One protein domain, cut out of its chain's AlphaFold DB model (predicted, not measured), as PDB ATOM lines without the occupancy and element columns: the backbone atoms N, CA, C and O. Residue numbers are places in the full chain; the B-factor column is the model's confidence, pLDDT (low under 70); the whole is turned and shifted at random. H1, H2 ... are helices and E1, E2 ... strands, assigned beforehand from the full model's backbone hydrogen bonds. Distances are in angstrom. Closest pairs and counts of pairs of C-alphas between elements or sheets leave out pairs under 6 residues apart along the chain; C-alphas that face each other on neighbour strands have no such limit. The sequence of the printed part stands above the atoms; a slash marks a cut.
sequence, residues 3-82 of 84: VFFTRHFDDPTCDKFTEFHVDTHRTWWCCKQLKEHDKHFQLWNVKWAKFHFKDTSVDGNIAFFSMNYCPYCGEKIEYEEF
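What this domain is: This is residues 3 to 82 of the 84 residues of an uncharacterized protein of Nitrosopumilus maritimus (strain SCM1) (UniProt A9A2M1). Two strand hairpins splay apart like a V, E1 with E2 and E3 with E4, their turns at opposite ends of the longest distance in the domain. The last strand, E5, comes back beside the first half of E1, and one short helix, H1, lies away from this three-stranded sheet, near E3. The printed part has 80 residues with one named helix and five named strands, in the order E1, E2, H1, E3, E4, E5; the class is mixed, helices and strands, with 36 residues, under half, in named elements. The larger sheet has the order E2, E1, E5 and is mixed; the smaller, E3 and E4, is antiparallel. The whole is only just loose, close to compact, with a radius of gyration of the C-alphas of 14.0 A and spans of 42 by 34 by 19 A.

How they stand to each other: E1, residues 3 to 8, is the inner strand of the larger sheet, and its pairing is staggered. Over residues 5 to 8 it pairs with E2, residues 19 to 22, as an antiparallel hairpin at 147 degrees, with N 8 and O 19 2.8 A apart, within hydrogen-bond range. Over residues 3 to 5 it pairs with E5, residues 78 to 81, parallel at 28 degrees, with N 3 and O 78 at 2.8 A. H1, residues 32 to 41, is not on this sheet; every O i to N i+4 pair in it is within hydrogen-bond range. H1 and E3, residues 50 to 56, are near each other, with 5 pairs of C-alphas within 10 A. Residues 44 to 45 pair antiparallel with residues 50 to 51 of E3. E3 and E4, residues 62 to 66, form an antiparallel hairpin at 148 degrees, with N 53 and O 65 at 2.9 A. The closest C-alphas of E3 and E5 are those of Lys 50 and Tyr 79, 7.0 A apart. E4 and E5 are apart, as are E2 and E3.

Where its parts are: E1 begins at C-alpha 3, (-43.179, 24.194, 23.638), and is 16.0 A long; E2 is 10.0 A long. H1 is 14.3 A long and begins at C-alpha 32, (-46.746, 38.457, 23.249). E3 is the longest strand by residues, at 18.6 A, and E4 measures 13.2 A. E5, 10.1 A long, ends at C-alpha 81, (-42.553, 15.681, 23.752).

The domain as a whole: The C-alphas of Thr 13 and Val 58, in the two hairpin turns, are the two farthest apart, at 44.1 A. The printed part has no cut. The link from E3 to E4 is tight, and the link from E4 to E5, 11 residues, is long. Mean pLDDT of the printed part is 87.9; residue 12 and residues 14 to 16 are under 70.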
ATOM      1  N   VAL A   3     -42.047  24.654  24.441       93.75
ATOM      2  CA  VAL A   3     -43.179  24.194  23.638       93.75
ATOM      3  C   VAL A   3     -43.396  22.723  23.937       93.75
ATOM      4  O   VAL A   3     -42.497  21.911  23.722       93.75
ATOM      5  N   PHE A   4     -44.587  22.394  24.419       93.94
ATOM      6  CA  PHE A   4     -44.963  21.018  24.713       93.94
ATOM      7  C   PHE A   4     -45.823  20.471  23.586       93.94
ATOM      8  O   PHE A   4     -46.708  21.170  23.092       93.94
ATOM      9  N   PHE A   5     -45.580  19.226  23.192       93.62
ATOM     10  CA  PHE A   5     -46.358  18.574  22.145       93.62
ATOM     11  C   PHE A   5     -46.570  17.087  22.420       93.62
ATOM     12  O   PHE A   5     -45.846  16.480  23.206       93.62
ATOM     13  N   THR A   6     -47.564  16.501  21.761       91.88
ATOM     14  CA  THR A   6     -47.890  15.073  21.831       91.88
ATOM     15  C   THR A   6     -47.957  14.470  20.433       91.88
ATOM     16  O   THR A   6     -48.181  15.171  19.441       91.88
ATOM     17  N   ARG A   7     -47.776  13.150  20.346       90.00
ATOM     18  CA  ARG A   7     -48.091  12.382  19.139       90.00
ATOM     19  C   ARG A   7     -49.581  12.067  19.090       90.00
ATOM     20  O   ARG A   7     -50.117  11.531  20.056       90.00
ATOM     21  N   HIS A   8     -50.221  12.366  17.966       85.19
ATOM     22  CA  HIS A   8     -51.590  11.962  17.675       85.19
ATOM     23  C   HIS A   8     -51.599  10.783  16.694       85.19
ATOM     24  O   HIS A   8     -50.875  10.779  15.690       85.19
ATOM     25  N   PHE A   9     -52.431   9.790  16.998       83.25
ATOM     26  CA  PHE A   9     -52.656   8.590  16.197       83.25
ATOM     27  C   PHE A   9     -54.154   8.526  15.899       83.25
ATOM     28  O   PHE A   9     -54.955   8.571  16.830       83.25
ATOM     29  N   ASP A  10     -54.537   8.451  14.623       72.81
ATOM     30  CA  ASP A  10     -55.961   8.405  14.251       72.81
ATOM     31  C   ASP A  10     -56.625   7.082  14.656       72.81
ATOM     32  O   ASP A  10     -57.822   7.046  14.937       72.81
ATOM     33  N   ASP A  11     -55.840   6.003  14.709       74.06
ATOM     34  CA  ASP A  11     -56.275   4.678  15.135       74.06
ATOM     35  C   ASP A  11     -55.321   4.152  16.225       74.06
ATOM     36  O   ASP A  11     -54.128   3.994  15.955       74.06
ATOM     37  N   PRO A  12     -55.811   3.859  17.446       64.75
ATOM     38  CA  PRO A  12     -54.983   3.327  18.530       64.75
ATOM     39  C   PRO A  12     -54.411   1.927  18.242       64.75
ATOM     40  O   PRO A  12     -53.560   1.459  18.995       64.75
ATOM     41  N   THR A  13     -54.865   1.249  17.184       70.56
ATOM     42  CA  THR A  13     -54.351  -0.056  16.737       70.56
ATOM     43  C   THR A  13     -53.304   0.045  15.624       70.56
ATOM     44  O   THR A  13     -52.707  -0.964  15.248       70.56
ATOM     45  N   CYS A  14     -53.059   1.246  15.095       61.47
ATOM     46  CA  CYS A  14     -52.129   1.477  14.001       61.47
ATOM     47  C   CYS A  14     -50.841   2.131  14.524       61.47
ATOM     48  O   CYS A  14     -50.865   3.236  15.054       61.47
ATOM     49  N   ASP A  15     -49.687   1.498  14.290       62.34
ATOM     50  CA  ASP A  15     -48.365   2.028  14.682       62.34
ATOM     51  C   ASP A  15     -47.947   3.299  13.913       62.34
ATOM     52  O   ASP A  15     -46.865   3.858  14.125       62.34
ATOM     53  N   LYS A  16     -48.775   3.772  12.974       66.62
ATOM     54  CA  LYS A  16     -48.477   4.950  12.163       66.62
ATOM     55  C   LYS A  16     -48.994   6.206  12.845       66.62
ATOM     56  O   LYS A  16     -50.171   6.538  12.783       66.62
ATOM     57  N   PHE A  17     -48.056   6.928  13.441       72.69
ATOM     58  CA  PHE A  17     -48.228   8.310  13.859       72.69
ATOM     59  C   PHE A  17     -48.756   9.185  12.704       72.69
ATOM     60  O   PHE A  17     -48.189   9.174  11.606       72.69
ATOM     61  N   THR A  18     -49.806   9.966  12.972       81.06
ATOM     62  CA  THR A  18     -50.411  10.864  11.980       81.06
ATOM     63  C   THR A  18     -49.785  12.250  12.059       81.06
ATOM     64  O   THR A  18     -49.294  12.771  11.051       81.06
ATOM     65  N   GLU A  19     -49.811  12.874  13.236       89.38
ATOM     66  CA  GLU A  19     -49.401  14.265  13.397       89.38
ATOM     67  C   GLU A  19     -49.110  14.669  14.843       89.38
ATOM     68  O   GLU A  19     -49.615  14.081  15.796       89.38
ATOM     69  N   PHE A  20     -48.246  15.669  15.011       91.75
ATOM     70  CA  PHE A  20     -47.878  16.211  16.305       91.75
ATOM     71  C   PHE A  20     -48.822  17.356  16.634       91.75
ATOM     72  O   PHE A  20     -49.017  18.257  15.813       91.75
ATOM     73  N   HIS A  21     -49.353  17.367  17.850       91.31
ATOM     74  CA  HIS A  21     -50.202  18.445  18.350       91.31
ATOM     75  C   HIS A  21     -49.463  19.243  19.406       91.31
ATOM     76  O   HIS A  21     -48.865  18.669  20.313       91.31
ATOM     77  N   VAL A  22     -49.516  20.569  19.299       91.44
ATOM     78  CA  VAL A  22     -48.961  21.452  20.324       91.44
ATOM     79  C   VAL A  22     -49.961  21.596  21.474       91.44
ATOM     80  O   VAL A  22     -51.142  21.874  21.258       91.44
ATOM     81  N   ASP A  23     -49.497  21.440  22.711       91.12
ATOM     82  CA  ASP A  23     -50.291  21.749  23.898       91.12
ATOM     83  C   ASP A  23     -50.146  23.244  24.203       91.12
ATOM     84  O   ASP A  23     -49.195  23.689  24.853       91.12
ATOM     85  N   THR A  24     -51.093  24.043  23.714       85.44
ATOM     86  CA  THR A  24     -51.097  25.503  23.894       85.44
ATOM     87  C   THR A  24     -51.340  25.946  25.337       85.44
ATOM     88  O   THR A  24     -51.000  27.082  25.674       85.44
ATOM     89  N   HIS A  25     -51.897  25.081  26.193       86.06
ATOM     90  CA  HIS A  25     -52.147  25.391  27.602       86.06
ATOM     91  C   HIS A  25     -50.877  25.237  28.436       86.06
ATOM     92  O   HIS A  25     -50.646  26.024  29.353       86.06
ATOM     93  N   ARG A  26     -50.045  24.241  28.111       87.88
ATOM     94  CA  ARG A  26     -48.750  24.017  28.776       87.88
ATOM     95  C   ARG A  26     -47.610  24.804  28.155       87.88
ATOM     96  O   ARG A  26     -46.634  25.103  28.839       87.88
ATOM     97  N   THR A  27     -47.710  25.121  26.866       88.12
ATOM     98  CA  THR A  27     -46.686  25.889  26.158       88.12
ATOM     99  C   THR A  27     -46.543  27.273  26.772       88.12
ATOM    100  O   THR A  27     -47.478  28.076  26.801       88.12
ATOM    101  N   TRP A  28     -45.337  27.562  27.248       91.25
ATOM    102  CA  TRP A  28     -44.991  28.865  27.786       91.25
ATOM    103  C   TRP A  28     -44.427  29.736  26.668       91.25
ATOM    104  O   TRP A  28     -43.462  29.352  26.015       91.25
ATOM    105  N   TRP A  29     -45.013  30.912  26.450       90.94
ATOM    106  CA  TRP A  29     -44.602  31.847  25.402       90.94
ATOM    107  C   TRP A  29     -43.591  32.859  25.945       90.94
ATOM    108  O   TRP A  29     -43.880  33.536  26.930       90.94
ATOM    109  N   CYS A  30     -42.449  33.031  25.272       94.50
ATOM    110  CA  CYS A  30     -41.442  34.033  25.662       94.50
ATOM    111  C   CYS A  30     -41.924  35.482  25.514       94.50
ATOM    112  O   CYS A  30     -41.420  36.379  26.182       94.50
ATOM    113  N   CYS A  31     -42.847  35.752  24.586       95.12
ATOM    114  CA  CYS A  31     -43.329  37.103  24.324       95.12
ATOM    115  C   CYS A  31     -44.724  37.110  23.693       95.12
ATOM    116  O   CYS A  31     -45.168  36.135  23.077       95.12
ATOM    117  N   LYS A  32     -45.409  38.253  23.819       94.56
ATOM    118  CA  LYS A  32     -46.746  38.457  23.249       94.56
ATOM    119  C   LYS A  32     -46.723  38.401  21.720       94.56
ATOM    120  O   LYS A  32     -47.628  37.817  21.139       94.56
ATOM    121  N   GLN A  33     -45.692  38.957  21.079       95.06
ATOM    122  CA  GLN A  33     -45.578  38.978  19.617       95.06
ATOM    123  C   GLN A  33     -45.579  37.568  19.027       95.06
ATOM    124  O   GLN A  33     -46.311  37.318  18.078       95.06
ATOM    125  N   LEU A  34     -44.814  36.639  19.610       92.69
ATOM    126  CA  LEU A  34     -44.764  35.265  19.119       92.69
ATOM    127  C   LEU A  34     -46.105  34.548  19.305       92.69
ATOM    128  O   LEU A  34     -46.572  33.897  18.376       92.69
ATOM    129  N   LYS A  35     -46.740  34.712  20.474       92.19
ATOM    130  CA  LYS A  35     -48.060  34.130  20.760       92.19
ATOM    131  C   LYS A  35     -49.124  34.616  19.775       92.19
ATOM    132  O   LYS A  35     -49.909  33.822  19.268       92.19
ATOM    133  N   GLU A  36     -49.159  35.920  19.508       92.75
ATOM    134  CA  GLU A  36     -50.098  36.489  18.537       92.75
ATOM    135  C   GLU A  36     -49.760  36.047  17.110       92.75
ATOM    136  O   GLU A  36     -50.668  35.729  16.351       92.75
ATOM    137  N   HIS A  37     -48.479  35.972  16.738       90.88
ATOM    138  CA  HIS A  37     -48.083  35.517  15.407       90.88
ATOM    139  C   HIS A  37     -48.526  34.071  15.148       90.88
ATOM    140  O   HIS A  37     -49.142  33.802  14.119       90.88
ATOM    141  N   ASP A  38     -48.276  33.154  16.085       89.31
ATOM    142  CA  ASP A  38     -48.676  31.750  15.935       89.31
ATOM    143  C   ASP A  38     -50.189  31.594  15.729       89.31
ATOM    144  O   ASP A  38     -50.625  30.869  14.836       89.31
ATOM    145  N   LYS A  39     -50.993  32.373  16.464       87.88
ATOM    146  CA  LYS A  39     -52.455  32.387  16.322       87.88
ATOM    147  C   LYS A  39     -52.928  32.752  14.908       87.88
ATOM    148  O   LYS A  39     -53.974  32.265  14.485       87.88
ATOM    149  N   HIS A  40     -52.201  33.616  14.198       88.50
ATOM    150  CA  HIS A  40     -52.602  34.096  12.869       88.50
ATOM    151  C   HIS A  40     -51.989  33.285  11.723       88.50
ATOM    152  O   HIS A  40     -52.622  33.150  10.680       88.50
ATOM    153  N   PHE A  41     -50.776  32.757  11.903       85.56
ATOM    154  CA  PHE A  41     -49.998  32.158  10.815       85.56
ATOM    155  C   PHE A  41     -49.717  30.660  10.984       85.56
ATOM    156  O   PHE A  41     -49.120  30.078  10.085       85.56
ATOM    157  N   GLN A  42     -50.158  30.039  12.088       87.12
ATOM    158  CA  GLN A  42     -49.963  28.613  12.388       87.12
ATOM    159  C   GLN A  42     -48.503  28.183  12.200       87.12
ATOM    160  O   GLN A  42     -48.162  27.437  11.282       87.12
ATOM    161  N   LEU A  43     -47.614  28.662  13.075       91.62
ATOM    162  CA  LEU A  43     -46.177  28.395  12.950       91.62
ATOM    163  C   LEU A  43     -45.851  26.917  13.198       91.62
ATOM    164  O   LEU A  43     -44.800  26.431  12.780       91.62
ATOM    165  N   TRP A  44     -46.719  26.189  13.897       93.56
ATOM    166  CA  TRP A  44     -46.540  24.771  14.187       93.56
ATOM    167  C   TRP A  44     -46.576  23.885  12.942       93.56
ATOM    168  O   TRP A  44     -47.589  23.778  12.254       93.56
ATOM    169  N   ASN A  45     -45.480  23.163  12.701       92.19
ATOM    170  CA  ASN A  45     -45.450  22.106  11.704       92.19
ATOM    171  C   ASN A  45     -45.795  20.756  12.344       92.19
ATOM    172  O   ASN A  45     -44.990  20.158  13.064       92.19
ATOM    173  N   VAL A  46     -46.978  20.252  12.002       90.94
ATOM    174  CA  VAL A  46     -47.550  19.012  12.536       90.94
ATOM    175  C   VAL A  46     -46.776  17.741  12.158       90.94
ATOM    176  O   VAL A  46     -46.988  16.696  12.762       90.94
ATOM    177  N   LYS A  47     -45.861  17.788  11.181       89.62
ATOM    178  CA  LYS A  47     -45.035  16.633  10.778       89.62
ATOM    179  C   LYS A  47     -43.654  16.622  11.420       89.62
ATOM    180  O   LYS A  47     -43.028  15.569  11.477       89.62
ATOM    181  N   TRP A  48     -43.182  17.769  11.905       89.88
ATOM    182  CA  TRP A  48     -41.809  17.928  12.401       89.88
ATOM    183  C   TRP A  48     -41.715  18.318  13.876       89.88
ATOM    184  O   TRP A  48     -40.608  18.521  14.368       89.88
ATOM    185  N   ALA A  49     -42.850  18.426  14.573       92.56
ATOM    186  CA  ALA A  49     -42.920  18.782  15.989       92.56
ATOM    187  C   ALA A  49     -42.194  20.095  16.330       92.56
ATOM    188  O   ALA A  49     -41.532  20.218  17.365       92.56
ATOM    189  N   LYS A  50     -42.260  21.080  15.426       94.88
ATOM    190  CA  LYS A  50     -41.475  22.305  15.570       94.88
ATOM    191  C   LYS A  50     -42.134  23.502  14.917       94.88
ATOM    192  O   LYS A  50     -42.777  23.373  13.871       94.88
ATOM    193  N   PHE A  51     -41.902  24.679  15.491       94.44
ATOM    194  CA  PHE A  51     -42.284  25.923  14.831       94.44
ATOM    195  C   PHE A  51     -41.402  26.168  13.611       94.44
ATOM    196  O   PHE A  51     -40.193  25.923  13.649       94.44
ATOM    197  N   HIS A  52     -42.019  26.642  12.537       93.75
ATOM    198  CA  HIS A  52     -41.365  27.003  11.296       93.75
ATOM    199  C   HIS A  52     -41.828  28.382  10.842       93.75
ATOM    200  O   HIS A  52     -43.011  28.705  10.928       93.75
ATOM    201  N   PHE A  53     -40.903  29.171  10.304       87.31
ATOM    202  CA  PHE A  53     -41.270  30.322   9.495       87.31
ATOM    203  C   PHE A  53     -41.537  29.850   8.068       87.31
ATOM    204  O   PHE A  53     -40.741  29.092   7.504       87.31
ATOM    205  N   LYS A  54     -42.661  30.285   7.503       83.75
ATOM    206  CA  LYS A  54     -43.004  30.044   6.107       83.75
ATOM    207  C   LYS A  54     -42.505  31.226   5.288       83.75
ATOM    208  O   LYS A  54     -43.029  32.326   5.429       83.75
ATOM    209  N   ASP A  55     -41.521  30.988   4.435       80.88
ATOM    210  CA  ASP A  55     -41.113  31.951   3.421       80.88
ATOM    211  C   ASP A  55     -41.703  31.536   2.074       80.88
ATOM    212  O   ASP A  55     -41.765  30.349   1.746       80.88
ATOM    213  N   THR A  56     -42.191  32.512   1.318       80.44
ATOM    214  CA  THR A  56     -42.689  32.296  -0.040       80.44
ATOM    215  C   THR A  56     -41.817  33.125  -0.957       80.44
ATOM    216  O   THR A  56     -41.887  34.354  -0.939       80.44
ATOM    217  N   SER A  57     -40.967  32.459  -1.730       78.25
ATOM    218  CA  SER A  57     -40.096  33.143  -2.677       78.25
ATOM    219  C   SER A  57     -40.902  33.767  -3.818       78.25
ATOM    220  O   SER A  57     -42.075  33.457  -4.038       78.25
ATOM    221  N   VAL A  58     -40.262  34.676  -4.559       71.19
ATOM    222  CA  VAL A  58     -40.881  35.453  -5.653       71.19
ATOM    223  C   VAL A  58     -41.443  34.559  -6.771       71.19
ATOM    224  O   VAL A  58     -42.374  34.949  -7.468       71.19
ATOM    225  N   ASP A  59     -40.912  33.346  -6.921       82.62
ATOM    226  CA  ASP A  59     -41.361  32.313  -7.864       82.62
ATOM    227  C   ASP A  59     -42.503  31.423  -7.324       82.62
ATOM    228  O   ASP A  59     -42.952  30.509  -8.015       82.62
ATOM    229  N   GLY A  60     -42.992  31.683  -6.107       79.19
ATOM    230  CA  GLY A  60     -44.090  30.950  -5.475       79.19
ATOM    231  C   GLY A  60     -43.676  29.672  -4.743       79.19
ATOM    232  O   GLY A  60     -44.547  28.985  -4.203       79.19
ATOM    233  N   ASN A  61     -42.380  29.347  -4.680       85.00
ATOM    234  CA  ASN A  61     -41.917  28.216  -3.883       85.00
ATOM    235  C   ASN A  61     -42.062  28.515  -2.384       85.00
ATOM    236  O   ASN A  61     -41.752  29.604  -1.903       85.00
ATOM    237  N   ILE A  62     -42.552  27.526  -1.633       82.25
ATOM    238  CA  ILE A  62     -42.727  27.635  -0.185       82.25
ATOM    239  C   ILE A  62     -41.560  26.926   0.495       82.25
ATOM    240  O   ILE A  62     -41.410  25.710   0.377       82.25
ATOM    241  N   ALA A  63     -40.774  27.685   1.250       84.62
ATOM    242  CA  ALA A  63     -39.730  27.163   2.113       84.62
ATOM    243  C   ALA A  63     -40.170  27.243   3.578       84.62
ATOM    244  O   ALA A  63     -40.765  28.225   4.024       84.62
ATOM    245  N   PHE A  64     -39.858  26.197   4.341       86.62
ATOM    246  CA  PHE A  64     -40.107  26.150   5.777       86.62
ATOM    247  C   PHE A  64     -38.776  26.153   6.515       86.62
ATOM    248  O   PHE A  64     -37.953  25.258   6.326       86.62
ATOM    249  N   PHE A  65     -38.586  27.127   7.400       89.56
ATOM    250  CA  PHE A  65     -37.366  27.257   8.190       89.56
ATOM    251  C   PHE A  65     -37.655  26.991   9.655       89.56
ATOM    252  O   PHE A  65     -38.441  27.702  10.278       89.56
ATOM    253  N   SER A  66     -37.010  25.969  10.215       92.38
ATOM    254  CA  SER A  66     -37.210  25.598  11.613       92.38
ATOM    255  C   SER A  66     -36.765  26.719  12.547       92.38
ATOM    256  O   SER A  66     -35.650  27.234  12.430       92.38
ATOM    257  N   MET A  67     -37.602  27.051  13.519       94.69
ATOM    258  CA  MET A  67     -37.309  28.066  14.520       94.69
ATOM    259  C   MET A  67     -36.619  27.399  15.713       94.69
ATOM    260  O   MET A  67     -37.150  26.480  16.322       94.69
ATOM    261  N   ASN A  68     -35.406  27.840  16.044       95.81
ATOM    262  CA  ASN A  68     -34.703  27.425  17.271       95.81
ATOM    263  C   ASN A  68     -34.668  28.540  18.324       95.81
ATOM    264  O   ASN A  68     -34.379  28.292  19.491       95.81
ATOM    265  N   TYR A  69     -34.957  29.765  17.897       96.31
ATOM    266  CA  TYR A  69     -34.957  30.972  18.704       96.31
ATOM    267  C   TYR A  69     -36.172  31.808  18.311       96.31
ATOM    268  O   TYR A  69     -36.593  31.799  17.151       96.31
ATOM    269  N   CYS A  70     -36.741  32.524  19.273       94.69
ATOM    270  CA  CYS A  70     -37.812  33.467  19.015       94.69
ATOM    271  C   CYS A  70     -37.283  34.630  18.154       94.69
ATOM    272  O   CYS A  70     -36.338  35.299  18.574       94.69
ATOM    273  N   PRO A  71     -37.909  34.943  17.006       92.88
ATOM    274  CA  PRO A  71     -37.460  36.025  16.128       92.88
ATOM    275  C   PRO A  71     -37.691  37.421  16.729       92.88
ATOM    276  O   PRO A  71     -37.194  38.405  16.196       92.88
ATOM    277  N   TYR A  72     -38.444  37.519  17.830       94.62
ATOM    278  CA  TYR A  72     -38.807  38.790  18.460       94.62
ATOM    279  C   TYR A  72     -37.946  39.153  19.665       94.62
ATOM    280  O   TYR A  72     -37.590  40.315  19.827       94.62
ATOM    281  N   CYS A  73     -37.645  38.189  20.537       95.94
ATOM    282  CA  CYS A  73     -36.880  38.435  21.765       95.94
ATOM    283  C   CYS A  73     -35.570  37.639  21.844       95.94
ATOM    284  O   CYS A  73     -34.852  37.762  22.831       95.94
ATOM    285  N   GLY A  74     -35.261  36.810  20.843       96.19
ATOM    286  CA  GLY A  74     -34.030  36.015  20.791       96.19
ATOM    287  C   GLY A  74     -33.992  34.820  21.746       96.19
ATOM    288  O   GLY A  74     -33.023  34.068  21.743       96.19
ATOM    289  N   GLU A  75     -35.031  34.607  22.556       97.44
ATOM    290  CA  GLU A  75     -35.055  33.504  23.512       97.44
ATOM    291  C   GLU A  75     -35.060  32.144  22.796       97.44
ATOM    292  O   GLU A  75     -35.825  31.927  21.853       97.44
ATOM    293  N   LYS A  76     -34.217  31.210  23.250       96.81
ATOM    294  CA  LYS A  76     -34.149  29.846  22.708       96.81
ATOM    295  C   LYS A  76     -35.484  29.122  22.890       96.81
ATOM    296  O   LYS A  76     -36.110  29.235  23.943       96.81
ATOM    297  N   ILE A  77     -35.907  28.366  21.883       96.31
ATOM    298  CA  ILE A  77     -37.116  27.542  21.932       96.31
ATOM    299  C   ILE A  77     -36.711  26.095  22.206       96.31
ATOM    300  O   ILE A  77     -35.932  25.498  21.462       96.31
ATOM    301  N   GLU A  78     -37.242  25.541  23.284       96.06
ATOM    302  CA  GLU A  78     -37.086  24.145  23.664       96.06
ATOM    303  C   GLU A  78     -38.372  23.398  23.322       96.06
ATOM    304  O   GLU A  78     -39.462  23.844  23.677       96.06
ATOM    305  N   TYR A  79     -38.239  22.279  22.618       95.19
ATOM    306  CA  TYR A  79     -39.355  21.445  22.187       95.19
ATOM    307  C   TYR A  79     -39.331  20.161  23.003       95.19
ATOM    308  O   TYR A  79     -38.334  19.442  22.981       95.19
ATOM    309  N   GLU A  80     -40.410  19.894  23.728       94.31
ATOM    310  CA  GLU A  80     -40.505  18.753  24.631       94.31
ATOM    311  C   GLU A  80     -41.732  17.913  24.282       94.31
ATOM    312  O   GLU A  80     -42.871  18.387  24.327       94.31
ATOM    313  N   GLU A  81     -41.484  16.654  23.922       92.94
ATOM    314  CA  GLU A  81     -42.553  15.681  23.752       92.94
ATOM    315  C   GLU A  81     -43.054  15.269  25.132       92.94
ATOM    316  O   GLU A  81     -42.316  14.692  25.932       92.94
ATOM    317  N   PHE A  82     -44.319  15.556  25.412       83.81
ATOM    318  CA  PHE A  82     -44.959  15.119  26.637       83.81
ATOM    319  C   PHE A  82     -45.616  13.757  26.402       83.81
ATOM    320  O   PHE A  82     -46.642  13.653  25.732       83.81
TER     321      PHE A  82